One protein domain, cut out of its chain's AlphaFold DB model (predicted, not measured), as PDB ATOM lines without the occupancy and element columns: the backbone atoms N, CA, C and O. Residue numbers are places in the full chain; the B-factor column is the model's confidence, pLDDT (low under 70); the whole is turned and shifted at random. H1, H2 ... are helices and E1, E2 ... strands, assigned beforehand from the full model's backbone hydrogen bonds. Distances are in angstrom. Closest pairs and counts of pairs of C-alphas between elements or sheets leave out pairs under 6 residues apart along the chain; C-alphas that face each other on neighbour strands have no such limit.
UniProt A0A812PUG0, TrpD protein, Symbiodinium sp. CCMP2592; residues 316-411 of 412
ATOM      1  N   GLU A 316     153.441 137.531 161.618       97.56
ATOM      2  CA  GLU A 316     154.896 137.585 161.537       97.56
ATOM      3  C   GLU A 316     155.355 139.000 161.169       97.56
ATOM      4  O   GLU A 316     154.602 139.818 160.633       97.56
ATOM      5  N   ALA A 317     156.615 139.309 161.477       97.88
ATOM      6  CA  ALA A 317     157.240 140.563 161.084       97.88
ATOM      7  C   ALA A 317     158.004 140.382 159.766       97.88
ATOM      8  O   ALA A 317     158.848 139.492 159.652       97.88
ATOM      9  N   PHE A 318     157.760 141.265 158.801       98.12
ATOM     10  CA  PHE A 318     158.415 141.293 157.495       98.12
ATOM     11  C   PHE A 318     159.145 142.620 157.301       98.12
ATOM     12  O   PHE A 318     158.711 143.660 157.788       98.12
ATOM     13  N   VAL A 319     160.252 142.594 156.574       97.94
ATOM     14  CA  VAL A 319     161.010 143.769 156.148       97.94
ATOM     15  C   VAL A 319     160.784 143.975 154.657       97.94
ATOM     16  O   VAL A 319     160.897 143.027 153.878       97.94
ATOM     17  N   VAL A 320     160.495 145.217 154.269       97.31
ATOM     18  CA  VAL A 320     160.378 145.627 152.865       97.31
ATOM     19  C   VAL A 320     161.776 145.732 152.249       97.31
ATOM     20  O   VAL A 320     162.509 146.686 152.498       97.31
ATOM     21  N   ASP A 321     162.174 144.712 151.494       95.81
ATOM     22  CA  ASP A 321     163.548 144.466 151.047       95.81
ATOM     23  C   ASP A 321     163.743 144.824 149.563       95.81
ATOM     24  O   ASP A 321     163.244 144.135 148.671       95.81
ATOM     25  N   LYS A 322     164.514 145.888 149.288       94.81
ATOM     26  CA  LYS A 322     164.875 146.300 147.916       94.81
ATOM     27  C   LYS A 322     166.134 145.623 147.373       94.81
ATOM     28  O   LYS A 322     166.440 145.751 146.191       94.81
ATOM     29  N   THR A 323     166.897 144.925 148.210       93.00
ATOM     30  CA  THR A 323     168.232 144.419 147.836       93.00
ATOM     31  C   THR A 323     168.186 143.290 146.811       93.00
ATOM     32  O   THR A 323     169.177 143.019 146.139       93.00
ATOM     33  N   ASN A 324     167.023 142.659 146.640       91.19
ATOM     34  CA  ASN A 324     166.816 141.631 145.625       91.19
ATOM     35  C   ASN A 324     166.643 142.217 144.210       91.19
ATOM     36  O   ASN A 324     166.528 141.456 143.244       91.19
ATOM     37  N   PHE A 325     166.628 143.549 144.062       90.62
ATOM     38  CA  PHE A 325     166.657 144.208 142.759       90.62
ATOM     39  C   PHE A 325     168.090 144.418 142.246       90.62
ATOM     40  O   PHE A 325     169.004 144.692 143.027       90.62
ATOM     41  N   PRO A 326     168.311 144.347 140.919       84.12
ATOM     42  CA  PRO A 326     169.604 144.669 140.329       84.12
ATOM     43  C   PRO A 326     170.045 146.080 140.725       84.12
ATOM     44  O   PRO A 326     169.279 147.033 140.585       84.12
ATOM     45  N   ARG A 327     171.294 146.216 141.188       85.94
ATOM     46  CA  ARG A 327     171.880 147.499 141.627       85.94
ATOM     47  C   ARG A 327     171.104 148.177 142.766       85.94
ATOM     48  O   ARG A 327     171.220 149.387 142.925       85.94
ATOM     49  N   SER A 328     170.289 147.424 143.508       82.69
ATOM     50  CA  SER A 328     169.436 147.943 144.585       82.69
ATOM     51  C   SER A 328     168.472 149.052 144.137       82.69
ATOM     52  O   SER A 328     167.991 149.823 144.968       82.69
ATOM     53  N   GLN A 329     168.185 149.145 142.832       89.19
ATOM     54  CA  GLN A 329     167.256 150.130 142.284       89.19
ATOM     55  C   GLN A 329     165.865 149.505 142.145       89.19
ATOM     56  O   GLN A 329     165.705 148.550 141.375       89.19
ATOM     57  N   PRO A 330     164.851 150.015 142.867       90.25
ATOM     58  CA  PRO A 330     163.491 149.531 142.708       90.25
ATOM     59  C   PRO A 330     162.975 149.825 141.286       90.25
ATOM     60  O   PRO A 330     163.442 150.757 140.625       90.25
ATOM     61  N   PRO A 331     162.007 149.040 140.783       91.50
ATOM     62  CA  PRO A 331     161.370 149.315 139.504       91.50
ATOM     63  C   PRO A 331     160.744 150.715 139.464       91.50
ATOM     64  O   PRO A 331     160.227 151.192 140.471       91.50
ATOM     65  N   LYS A 332     160.706 151.330 138.273       93.50
ATOM     66  CA  LYS A 332     160.032 152.620 138.074       93.50
ATOM     67  C   LYS A 332     158.587 152.570 138.587       93.50
ATOM     68  O   LYS A 332     157.845 151.655 138.218       93.50
ATOM     69  N   GLY A 333     158.199 153.558 139.387       92.81
ATOM     70  CA  GLY A 333     156.907 153.635 140.068       92.81
ATOM     71  C   GLY A 333     156.870 152.989 141.457       92.81
ATOM     72  O   GLY A 333     155.794 152.958 142.039       92.81
ATOM     73  N   TYR A 334     157.993 152.469 141.966       94.12
ATOM     74  CA  TYR A 334     158.161 151.895 143.313       94.12
ATOM     75  C   TYR A 334     159.325 152.545 144.078       94.12
ATOM     76  O   TYR A 334     159.880 151.975 145.019       94.12
ATOM     77  N   GLU A 335     159.718 153.752 143.675       93.12
ATOM     78  CA  GLU A 335     160.807 154.510 144.288       93.12
ATOM     79  C   GLU A 335     160.507 154.793 145.768       93.12
ATOM     80  O   GLU A 335     161.371 154.604 146.622       93.12
ATOM     81  N   ALA A 336     159.250 155.126 146.079       93.00
ATOM     82  CA  ALA A 336     158.787 155.418 147.435       93.00
ATOM     83  C   ALA A 336     158.610 154.175 148.331       93.00
ATOM     84  O   ALA A 336     158.508 154.318 149.550       93.00
ATOM     85  N   GLY A 337     158.546 152.961 147.767       95.44
ATOM     86  CA  GLY A 337     158.267 151.745 148.534       95.44
ATOM     87  C   GLY A 337     157.352 150.741 147.837       95.44
ATOM     88  O   GLY A 337     157.140 150.788 146.624       95.44
ATOM     89  N   LEU A 338     156.786 149.833 148.635       96.88
ATOM     90  CA  LEU A 338     155.729 148.914 148.209       96.88
ATOM     91  C   LEU A 338     154.354 149.507 148.500       96.88
ATOM     92  O   LEU A 338     154.093 149.967 149.608       96.88
ATOM     93  N   PHE A 339     153.456 149.445 147.527       97.38
ATOM     94  CA  PHE A 339     152.087 149.922 147.678       97.38
ATOM     95  C   PHE A 339     151.154 148.791 148.095       97.38
ATOM     96  O   PHE A 339     151.324 147.639 147.691       97.38
ATOM     97  N   TYR A 340     150.146 149.141 148.886       97.81
ATOM     98  CA  TYR A 340     149.106 148.207 149.293       97.81
ATOM     99  C   TYR A 340     148.160 147.858 148.141       97.81
ATOM    100  O   TYR A 340     147.953 148.642 147.221       97.81
ATOM    101  N   HIS A 341     147.525 146.697 148.236       96.75
ATOM    102  CA  HIS A 341     146.417 146.255 147.400       96.75
ATOM    103  C   HIS A 341     145.158 146.103 148.263       96.75
ATOM    104  O   HIS A 341     145.249 145.682 149.419       96.75
ATOM    105  N   GLN A 342     143.994 146.460 147.709       95.62
ATOM    106  CA  GLN A 342     142.704 146.304 148.405       95.62
ATOM    107  C   GLN A 342     142.277 144.834 148.493       95.62
ATOM    108  O   GLN A 342     141.713 144.403 149.493       95.62
ATOM    109  N   ASP A 343     142.584 144.060 147.458       95.00
ATOM    110  CA  ASP A 343     142.366 142.621 147.390       95.00
ATOM    111  C   ASP A 343     143.526 141.958 146.624       95.00
ATOM    112  O   ASP A 343     144.368 142.631 146.020       95.00
ATOM    113  N   THR A 344     143.600 140.630 146.664       92.69
ATOM    114  CA  THR A 344     144.648 139.865 145.971       92.69
ATOM    115  C   THR A 344     144.339 139.606 144.493       92.69
ATOM    116  O   THR A 344     145.237 139.201 143.757       92.69
ATOM    117  N   SER A 345     143.098 139.842 144.048       89.50
ATOM    118  CA  SER A 345     142.576 139.424 142.737       89.50
ATOM    119  C   SER A 345     142.462 140.547 141.704       89.50
ATOM    120  O   SER A 345     142.615 140.309 140.512       89.50
ATOM    121  N   SER A 346     142.162 141.775 142.121       84.94
ATOM    122  CA  SER A 346     141.844 142.881 141.207       84.94
ATOM    123  C   SER A 346     143.079 143.569 140.634       84.94
ATOM    124  O   SER A 346     142.955 144.398 139.733       84.94
ATOM    125  N   GLY A 347     144.260 143.310 141.206       85.94
ATOM    126  CA  GLY A 347     145.483 144.049 140.895       85.94
ATOM    127  C   GLY A 347     145.399 145.551 141.216       85.94
ATOM    128  O   GLY A 347     146.327 146.293 140.887       85.94
ATOM    129  N   LYS A 348     144.315 146.031 141.852       90.94
ATOM    130  CA  LYS A 348     144.140 147.446 142.194       90.94
ATOM    131  C   LYS A 348     145.052 147.816 143.354       90.94
ATOM    132  O   LYS A 348     144.853 147.413 144.498       90.94
ATOM    133  N   MET A 349     146.044 148.625 143.012       94.19
ATOM    134  CA  MET A 349     147.054 149.138 143.921       94.19
ATOM    135  C   MET A 349     146.617 150.488 144.502       94.19
ATOM    136  O   MET A 349     146.281 151.415 143.761       94.19
ATOM    137  N   ASP A 350     146.657 150.613 145.824       94.38
ATOM    138  CA  ASP A 350     146.494 151.871 146.540       94.38
ATOM    139  C   ASP A 350     147.781 152.701 146.431       94.38
ATOM    140  O   ASP A 350     148.727 152.541 147.200       94.38
ATOM    141  N   ARG A 351     147.801 153.621 145.462       94.12
ATOM    142  CA  ARG A 351     148.933 154.529 145.220       94.12
ATOM    143  C   ARG A 351     149.112 155.602 146.293       94.12
ATOM    144  O   ARG A 351     150.101 156.323 146.247       94.12
ATOM    145  N   THR A 352     148.169 155.741 147.224       94.25
ATOM    146  CA  THR A 352     148.241 156.777 148.265       94.25
ATOM    147  C   THR A 352     149.095 156.349 149.448       94.25
ATOM    148  O   THR A 352     149.675 157.190 150.127       94.25
ATOM    149  N   THR A 353     149.193 155.039 149.684       95.44
ATOM    150  CA  THR A 353     149.847 154.489 150.868       95.44
ATOM    151  C   THR A 353     150.959 153.537 150.444       95.44
ATOM    152  O   THR A 353     150.701 152.400 150.046       95.44
ATOM    153  N   ALA A 354     152.205 153.999 150.548       96.38
ATOM    154  CA  ALA A 354     153.389 153.176 150.337       96.38
ATOM    155  C   ALA A 354     154.070 152.838 151.669       96.38
ATOM    156  O   ALA A 354     154.123 153.652 152.595       96.38
ATOM    157  N   VAL A 355     154.628 151.636 151.757       97.00
ATOM    158  CA  VAL A 355     155.547 151.232 152.818       97.00
ATOM    159  C   VAL A 355     156.966 151.408 152.305       97.00
ATOM    160  O   VAL A 355     157.387 150.695 151.393       97.00
ATOM    161  N   SER A 356     157.692 152.349 152.904       95.94
ATOM    162  CA  SER A 356     159.084 152.631 152.559       95.94
ATOM    163  C   SER A 356     159.978 151.400 152.707       95.94
ATOM    164  O   SER A 356     159.756 150.529 153.556       95.94
ATOM    165  N   TRP A 357     161.014 151.325 151.875       94.44
ATOM    166  CA  TRP A 357     161.990 150.243 151.947       94.44
ATOM    167  C   TRP A 357     162.751 150.272 153.283       94.44
ATOM    168  O   TRP A 357     162.944 151.319 153.893       94.44
ATOM    169  N   GLY A 358     163.125 149.096 153.787       95.06
ATOM    170  CA  GLY A 358     163.739 148.918 155.107       95.06
ATOM    171  C   GLY A 358     162.769 148.994 156.293       95.06
ATOM    172  O   GLY A 358     163.135 148.602 157.408       95.06
ATOM    173  N   LYS A 359     161.520 149.428 156.075       96.94
ATOM    174  CA  LYS A 359     160.487 149.433 157.113       96.94
ATOM    175  C   LYS A 359     160.062 148.008 157.454       96.94
ATOM    176  O   LYS A 359     159.950 147.134 156.592       96.94
ATOM    177  N   THR A 360     159.821 147.785 158.742       97.75
ATOM    178  CA  THR A 360     159.270 146.533 159.254       97.75
ATOM    179  C   THR A 360     157.753 146.654 159.355       97.75
ATOM    180  O   THR A 360     157.243 147.609 159.940       97.75
ATOM    181  N   ILE A 361     157.043 145.681 158.801       98.12
ATOM    182  CA  ILE A 361     155.589 145.530 158.882       98.12
ATOM    183  C   ILE A 361     155.254 144.256 159.650       98.12
ATOM    184  O   ILE A 361     156.062 143.328 159.697       98.12
ATOM    185  N   ARG A 362     154.063 144.196 160.242       98.25
ATOM    186  CA  ARG A 362     153.508 142.968 160.815       98.25
ATOM    187  C   ARG A 362     152.273 142.567 160.031       98.25
ATOM    188  O   ARG A 362     151.503 143.435 159.625       98.25
ATOM    189  N   GLY A 363     152.129 141.279 159.767       97.75
ATOM    190  CA  GLY A 363     150.999 140.770 159.014       97.75
ATOM    191  C   GLY A 363     150.989 139.256 158.926       97.75
ATOM    192  O   GLY A 363     151.871 138.575 159.443       97.75
ATOM    193  N   VAL A 364     149.968 138.734 158.267       97.06
ATOM    194  CA  VAL A 364     149.759 137.297 158.096       97.06
ATOM    195  C   VAL A 364     150.099 136.921 156.658       97.06
ATOM    196  O   VAL A 364     149.588 137.540 155.722       97.06
ATOM    197  N   ALA A 365     150.948 135.910 156.472       95.69
ATOM    198  CA  ALA A 365     151.247 135.381 155.146       95.69
ATOM    199  C   ALA A 365     149.971 134.818 154.491       95.69
ATOM    200  O   ALA A 365     149.241 134.027 155.087       95.69
ATOM    201  N   HIS A 366     149.698 135.240 153.260       94.25
ATOM    202  CA  HIS A 366     148.509 134.877 152.499       94.25
ATOM    203  C   HIS A 366     148.887 134.646 151.029       94.25
ATOM    204  O   HIS A 366     148.784 135.537 150.182       94.25
ATOM    205  N   GLY A 367     149.387 133.443 150.733       92.88
ATOM    206  CA  GLY A 367     149.922 133.101 149.413       92.88
ATOM    207  C   GLY A 367     151.106 133.998 149.037       92.88
ATOM    208  O   GLY A 367     152.074 134.109 149.785       92.88
ATOM    209  N   ASN A 368     151.007 134.681 147.893       95.31
ATOM    210  CA  ASN A 368     152.022 135.625 147.405       95.31
ATOM    211  C   ASN A 368     151.909 137.033 148.013       95.31
ATOM    212  O   ASN A 368     152.531 137.968 147.509       95.31
ATOM    213  N   TYR A 369     151.130 137.190 149.084       97.38
ATOM    214  CA  TYR A 369     150.902 138.458 149.764       97.38
ATOM    215  C   TYR A 369     151.097 138.329 151.277       97.38
ATOM    216  O   TYR A 369     151.003 137.245 151.849       97.38
ATOM    217  N   VAL A 370     151.311 139.460 151.942       97.69
ATOM    218  CA  VAL A 370     151.156 139.612 153.391       97.69
ATOM    219  C   VAL A 370     149.934 140.481 153.641       97.69
ATOM    220  O   VAL A 370     149.871 141.618 153.169       97.69
ATOM    221  N   LYS A 371     148.962 139.958 154.389       97.62
ATOM    222  CA  LYS A 371     147.796 140.720 154.840       97.62
ATOM    223  C   LYS A 371     148.181 141.566 156.054       97.62
ATOM    224  O   LYS A 371     148.588 141.023 157.079       97.62
ATOM    225  N   VAL A 372     148.037 142.882 155.939       97.62
ATOM    226  CA  VAL A 372     148.317 143.874 156.985       97.62
ATOM    227  C   VAL A 372     147.029 144.654 157.234       97.62
ATOM    228  O   VAL A 372     146.654 145.514 156.439       97.62
ATOM    229  N   GLY A 373     146.317 144.315 158.311       96.62
ATOM    230  CA  GLY A 373     144.970 144.837 158.552       96.62
ATOM    231  C   GLY A 373     143.982 144.385 157.471       96.62
ATOM    232  O   GLY A 373     143.771 143.187 157.272       96.62
ATOM    233  N   ASP A 374     143.378 145.347 156.778       96.75
ATOM    234  CA  ASP A 374     142.423 145.164 155.677       96.75
ATOM    235  C   ASP A 374     143.072 145.191 154.282       96.75
ATOM    236  O   ASP A 374     142.375 145.055 153.279       96.75
ATOM    237  N   ARG A 375     144.400 145.340 154.203       97.44
ATOM    238  CA  ARG A 375     145.140 145.487 152.943       97.44
ATOM    239  C   ARG A 375     146.178 144.391 152.749       97.44
ATOM    240  O   ARG A 375     146.552 143.682 153.683       97.44
ATOM    241  N   PHE A 376     146.687 144.287 151.528       98.00
ATOM    242  CA  PHE A 376     147.653 143.268 151.126       98.00
ATOM    243  C   PHE A 376     148.920 143.905 150.559       98.00
ATOM    244  O   PHE A 376     148.845 144.870 149.806       98.00
ATOM    245  N   LEU A 377     150.088 143.365 150.897       98.06
ATOM    246  CA  LEU A 377     151.365 143.733 150.281       98.06
ATOM    247  C   LEU A 377     151.934 142.546 149.513       98.06
ATOM    248  O   LEU A 377     151.937 141.442 150.057       98.06
ATOM    249  N   PRO A 378     152.428 142.734 148.281       97.50
ATOM    250  CA  PRO A 378     152.987 141.638 147.506       97.50
ATOM    251  C   PRO A 378     154.306 141.159 148.123       97.50
ATOM    252  O   PRO A 378     155.189 141.958 148.428       97.50
ATOM    253  N   CYS A 379     154.470 139.844 148.260       97.44
ATOM    254  CA  CYS A 379     155.732 139.216 148.656       97.44
ATOM    255  C   CYS A 379     156.747 139.201 147.510       97.44
ATOM    256  O   CYS A 379     157.956 139.166 147.756       97.44
ATOM    257  N   VAL A 380     156.261 139.213 146.264       95.69
ATOM    258  CA  VAL A 380     157.059 139.133 145.040       95.69
ATOM    259  C   VAL A 380     156.660 140.265 144.097       95.69
ATOM    260  O   VAL A 380     155.488 140.431 143.780       95.69
ATOM    261  N   LEU A 381     157.641 141.016 143.604       94.88
ATOM    262  CA  LEU A 381     157.457 142.062 142.604       94.88
ATOM    263  C   LEU A 381     158.385 141.787 141.418       94.88
ATOM    264  O   LEU A 381     159.604 141.726 141.573       94.88
ATOM    265  N   ARG A 382     157.811 141.601 140.221       92.44
ATOM    266  CA  ARG A 382     158.548 141.250 138.985       92.44
ATOM    267  C   ARG A 382     159.476 140.033 139.155       92.44
ATOM    268  O   ARG A 382     160.637 140.066 138.755       92.44
ATOM    269  N   GLY A 383     158.972 138.980 139.801       93.38
ATOM    270  CA  GLY A 383     159.725 137.744 140.051       93.38
ATOM    271  C   GLY A 383     160.823 137.862 141.115       93.38
ATOM    272  O   GLY A 383     161.614 136.938 141.279       93.38
ATOM    273  N   ARG A 384     160.905 138.983 141.844       95.31
ATOM    274  CA  ARG A 384     161.864 139.183 142.939       95.31
ATOM    275  C   ARG A 384     161.136 139.272 144.270       95.31
ATOM    276  O   ARG A 384     160.136 139.973 144.374       95.31
ATOM    277  N   LYS A 385     161.647 138.584 145.292       96.50
ATOM    278  CA  LYS A 385     161.121 138.663 146.658       96.50
ATOM    279  C   LYS A 385     161.370 140.065 147.220       96.50
ATOM    280  O   LYS A 385     162.505 140.530 147.204       96.50
ATOM    281  N   VAL A 386     160.324 140.727 147.700       97.25
ATOM    282  CA  VAL A 386     160.374 142.099 148.243       97.25
ATOM    283  C   VAL A 386     159.928 142.189 149.699       97.25
ATOM    284  O   VAL A 386     160.100 143.227 150.329       97.25
ATOM    285  N   LEU A 387     159.388 141.102 150.253       97.81
ATOM    286  CA  LEU A 387     159.134 140.956 151.681       97.81
ATOM    287  C   LEU A 387     159.953 139.786 152.212       97.81
ATOM    288  O   LEU A 387     159.778 138.641 151.792       97.81
ATOM    289  N   THR A 388     160.846 140.079 153.148       97.06
ATOM    290  CA  THR A 388     161.699 139.089 153.809       97.06
ATOM    291  C   THR A 388     161.300 139.017 155.275       97.06
ATOM    292  O   THR A 388     161.097 140.055 155.901       97.06
ATOM    293  N   LEU A 389     161.161 137.817 155.840       97.25
ATOM    294  CA  LEU A 389     160.853 137.675 157.262       97.25
ATOM    295  C   LEU A 389     161.963 138.329 158.087       97.25
ATOM    296  O   LEU A 389     163.143 138.150 157.799       97.25
ATOM    297  N   LEU A 390     161.591 139.080 159.122       97.50
ATOM    298  CA  LEU A 390     162.549 139.809 159.955       97.50
ATOM    299  C   LEU A 390     163.588 138.868 160.580       97.50
ATOM    300  O   LEU A 390     164.751 139.237 160.679       97.50
ATOM    301  N   LYS A 391     163.172 137.653 160.957       96.94
ATOM    302  CA  LYS A 391     164.048 136.609 161.512       96.94
ATOM    303  C   LYS A 391     165.073 136.065 160.504       96.94
ATOM    304  O   LYS A 391     166.108 135.570 160.927       96.94
ATOM    305  N   ASP A 392     164.797 136.198 159.206       96.31
ATOM    306  CA  ASP A 392     165.675 135.750 158.117       96.31
ATOM    307  C   ASP A 392     166.562 136.892 157.587       96.31
ATOM    308  O   ASP A 392     167.401 136.678 156.711       96.31
ATOM    309  N   MET A 393     166.354 138.126 158.061       96.06
ATOM    310  CA  MET A 393     167.091 139.296 157.596       96.06
ATOM    311  C   MET A 393     168.382 139.468 158.392       96.06
ATOM    312  O   MET A 393     168.358 139.581 159.618       96.06
ATOM    313  N   ASP A 394     169.501 139.576 157.679       96.62
ATOM    314  CA  ASP A 394     170.775 139.937 158.291       96.62
ATOM    315  C   ASP A 394     170.713 141.335 158.941       96.62
ATOM    316  O   ASP A 394     170.134 142.283 158.399       96.62
ATOM    317  N   ARG A 395     171.303 141.463 160.134       95.94
ATOM    318  CA  ARG A 395     171.201 142.681 160.947       95.94
ATOM    319  C   ARG A 395     171.988 143.846 160.348       95.94
ATOM    320  O   ARG A 395     171.516 144.980 160.424       95.94
ATOM    321  N   GLU A 396     173.153 143.590 159.759       95.44
ATOM    322  CA  GLU A 396     173.964 144.626 159.110       95.44
ATOM    323  C   GLU A 396     173.254 145.133 157.857       95.44
ATOM    324  O   GLU A 396     173.096 146.341 157.671       95.44
ATOM    325  N   LYS A 397     172.704 144.204 157.068       94.00
ATOM    326  CA  LYS A 397     171.870 144.509 155.903       94.00
ATOM    327  C   LYS A 397     170.650 145.358 156.272       94.00
ATOM    328  O   LYS A 397     170.360 146.351 155.606       94.00
ATOM    329  N   LEU A 398     169.944 145.004 157.349       94.38
ATOM    330  CA  LEU A 398     168.798 145.775 157.841       94.38
ATOM    331  C   LEU A 398     169.197 147.193 158.270       94.38
ATOM    332  O   LEU A 398     168.476 148.145 157.971       94.38
ATOM    333  N   ASN A 399     170.330 147.341 158.959       94.06
ATOM    334  CA  ASN A 399     170.833 148.645 159.394       94.06
ATOM    335  C   ASN A 399     171.234 149.525 158.204       94.06
ATOM    336  O   ASN A 399     170.835 150.685 158.164       94.06
ATOM    337  N   SER A 400     171.938 148.964 157.215       93.00
ATOM    338  CA  SER A 400     172.313 149.671 155.985       93.00
ATOM    339  C   SER A 400     171.083 150.201 155.241       93.00
ATOM    340  O   SER A 400     171.036 151.381 154.906       93.00
ATOM    341  N   MET A 401     170.029 149.388 155.086       91.31
ATOM    342  CA  MET A 401     168.788 149.858 154.456       91.31
ATOM    343  C   MET A 401     168.102 150.977 155.243       91.31
ATOM    344  O   MET A 401     167.534 151.885 154.646       91.31
ATOM    345  N   ARG A 402     168.113 150.910 156.579       92.00
ATOM    346  CA  ARG A 402     167.500 151.949 157.419       92.00
ATOM    347  C   ARG A 402     168.269 153.265 157.341       92.00
ATOM    348  O   ARG A 402     167.630 154.310 157.302       92.00
ATOM    349  N   GLN A 403     169.598 153.201 157.277       93.06
ATOM    350  CA  GLN A 403     170.453 154.379 157.151       93.06
ATOM    351  C   GLN A 403     170.261 155.087 155.801       93.06
ATOM    352  O   GLN A 403     170.069 156.300 155.768       93.06
ATOM    353  N   GLU A 404     170.217 154.330 154.698       89.81
ATOM    354  CA  GLU A 404     169.970 154.893 153.362       89.81
ATOM    355  C   GLU A 404     168.655 155.690 153.291       89.81
ATOM    356  O   GLU A 404     168.569 156.680 152.569       89.81
ATOM    357  N   PHE A 405     167.626 155.274 154.041       83.44
ATOM    358  CA  PHE A 405     166.323 155.948 154.053       83.44
ATOM    359  C   PHE A 405     166.220 157.116 155.031       83.44
ATOM    360  O   PHE A 405     165.444 158.037 154.776       83.44
ATOM    361  N   SER A 406     166.978 157.112 156.131       85.56
ATOM    362  CA  SER A 406     167.060 158.304 156.982       85.56
ATOM    363  C   SER A 406     167.712 159.465 156.234       85.56
ATOM    364  O   SER A 406     167.200 160.579 156.278       85.56
ATOM    365  N   GLU A 407     168.770 159.190 155.466       88.75
ATOM    366  CA  GLU A 407     169.513 160.216 154.725       88.75
ATOM    367  C   GLU A 407     168.687 160.813 153.574       88.75
ATOM    368  O   GLU A 407     168.768 162.009 153.309       88.75
ATOM    369  N   SER A 408     167.831 160.016 152.921       80.69
ATOM    370  CA  SER A 408     166.971 160.521 151.846       80.69
ATOM    371  C   SER A 408     165.859 161.450 152.341       80.69
ATOM    372  O   SER A 408     165.393 162.286 151.577       80.69
ATOM    373  N   SER A 409     165.421 161.305 153.597       78.81
ATOM    374  CA  SER A 409     164.318 162.105 154.151       78.81
ATOM    375  C   SER A 409     164.722 163.501 154.629       78.81
ATOM    376  O   SER A 409     163.853 164.337 154.836       78.81
ATOM    377  N   GLU A 410     166.020 163.764 154.800       82.00
ATOM    378  CA  GLU A 410     166.527 165.077 155.225       82.00
ATOM    379  C   GLU A 410     166.848 166.010 154.042       82.00
ATOM    380  O   GLU A 410     167.141 167.187 154.247       82.00
ATOM    381  N   GLY A 411     166.820 165.491 152.808       74.31
ATOM    382  CA  GLY A 411     167.190 166.221 151.590       74.31
ATOM    383  C   GLY A 411     166.026 166.721 150.726       74.31
ATOM    384  O   GLY A 411     166.289 167.367 149.710       74.31
TER     385      GLY A 411
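Overview. This is residues 316 to 411 of the 412 residues of the protein "TrpD protein" of Symbiodinium sp. CCMP2592 (UniProt A0A812PUG0). A strongly twisted sheet, E6 E5 E4 E1 E7, curls like part of a barrel, and the hairpin E2 and E3 sits with E2 beside E6, making a small body that is only partly closed. The single helix H1 stands at one end of this body, off the sheet, and its last part sticks out with residues 406 to 411. The printed part has 96 residues, with seven named strands and then one named helix, in the order E1 E2 E3 E4 E5 E6 E7 H1; both sheets are antiparallel and the class is mixed, helices and strands. The whole is compact, with a radius of gyration of the C-alphas of 12.8 A, and it spans 35 by 28 by 23 A.

Along the chain. In the large sheet, find C-alpha 375 at (145.140, 145.487, 152.943), where E6, residues 375 to 378, begins. Beside it look for E5, residues 369 to 372, then E4, residues 360 to 366 and 17.2 A long, then E1, residues 316 to 320 and 13.0 A long, which starts at (154.896, 137.585, 161.537), and then E7, residues 387 to 389. The second sheet is E2, residues 338 to 341, and E3, residues 349 to 355 and 12.5 A long. H1, residues 395 to 409, runs 21.7 A to C-alpha 409 at (164.318, 162.105, 154.151).

Arrangement. Start at E4 and look at its staggered pairing: residues 360 to 363 pair with E1, where N 318 and O 361 are 2.8 A apart, and residues 364 to 366 pair with E5, where N 366 and O 369 are 2.8 A apart. E4, E5 and E6 form a meander, each strand the antiparallel neighbour of the one before; between E5 and E6 find N 370 and O 377, 2.8 A apart. At the other edge, N 319 and O 388 of E1 and E7 are 2.8 A apart. In the hairpin E2 and E3, N 350 and O 340 are 2.7 A apart. E2 and E6 have 10 pairs of C-alphas within 8 A, the closest those of His 341 and Phe 376, 4.9 A apart. H1 is only just not on the sheet, with 4 pairs of C-alphas within 10 A. In H1 every O i to N i+4 pair is within hydrogen-bond range.

Size, cuts and confidence. Look for the two C-alphas farthest apart, those of Ser 345 and Gly 411, at 37.4 A. The link from E1 to E2, residues 321 to 337, is long. Residues 380 to 381 pair with residues 384 to 385, antiparallel. The printed part has no cut; its mean pLDDT is 93.7, and no printed residue is under 70.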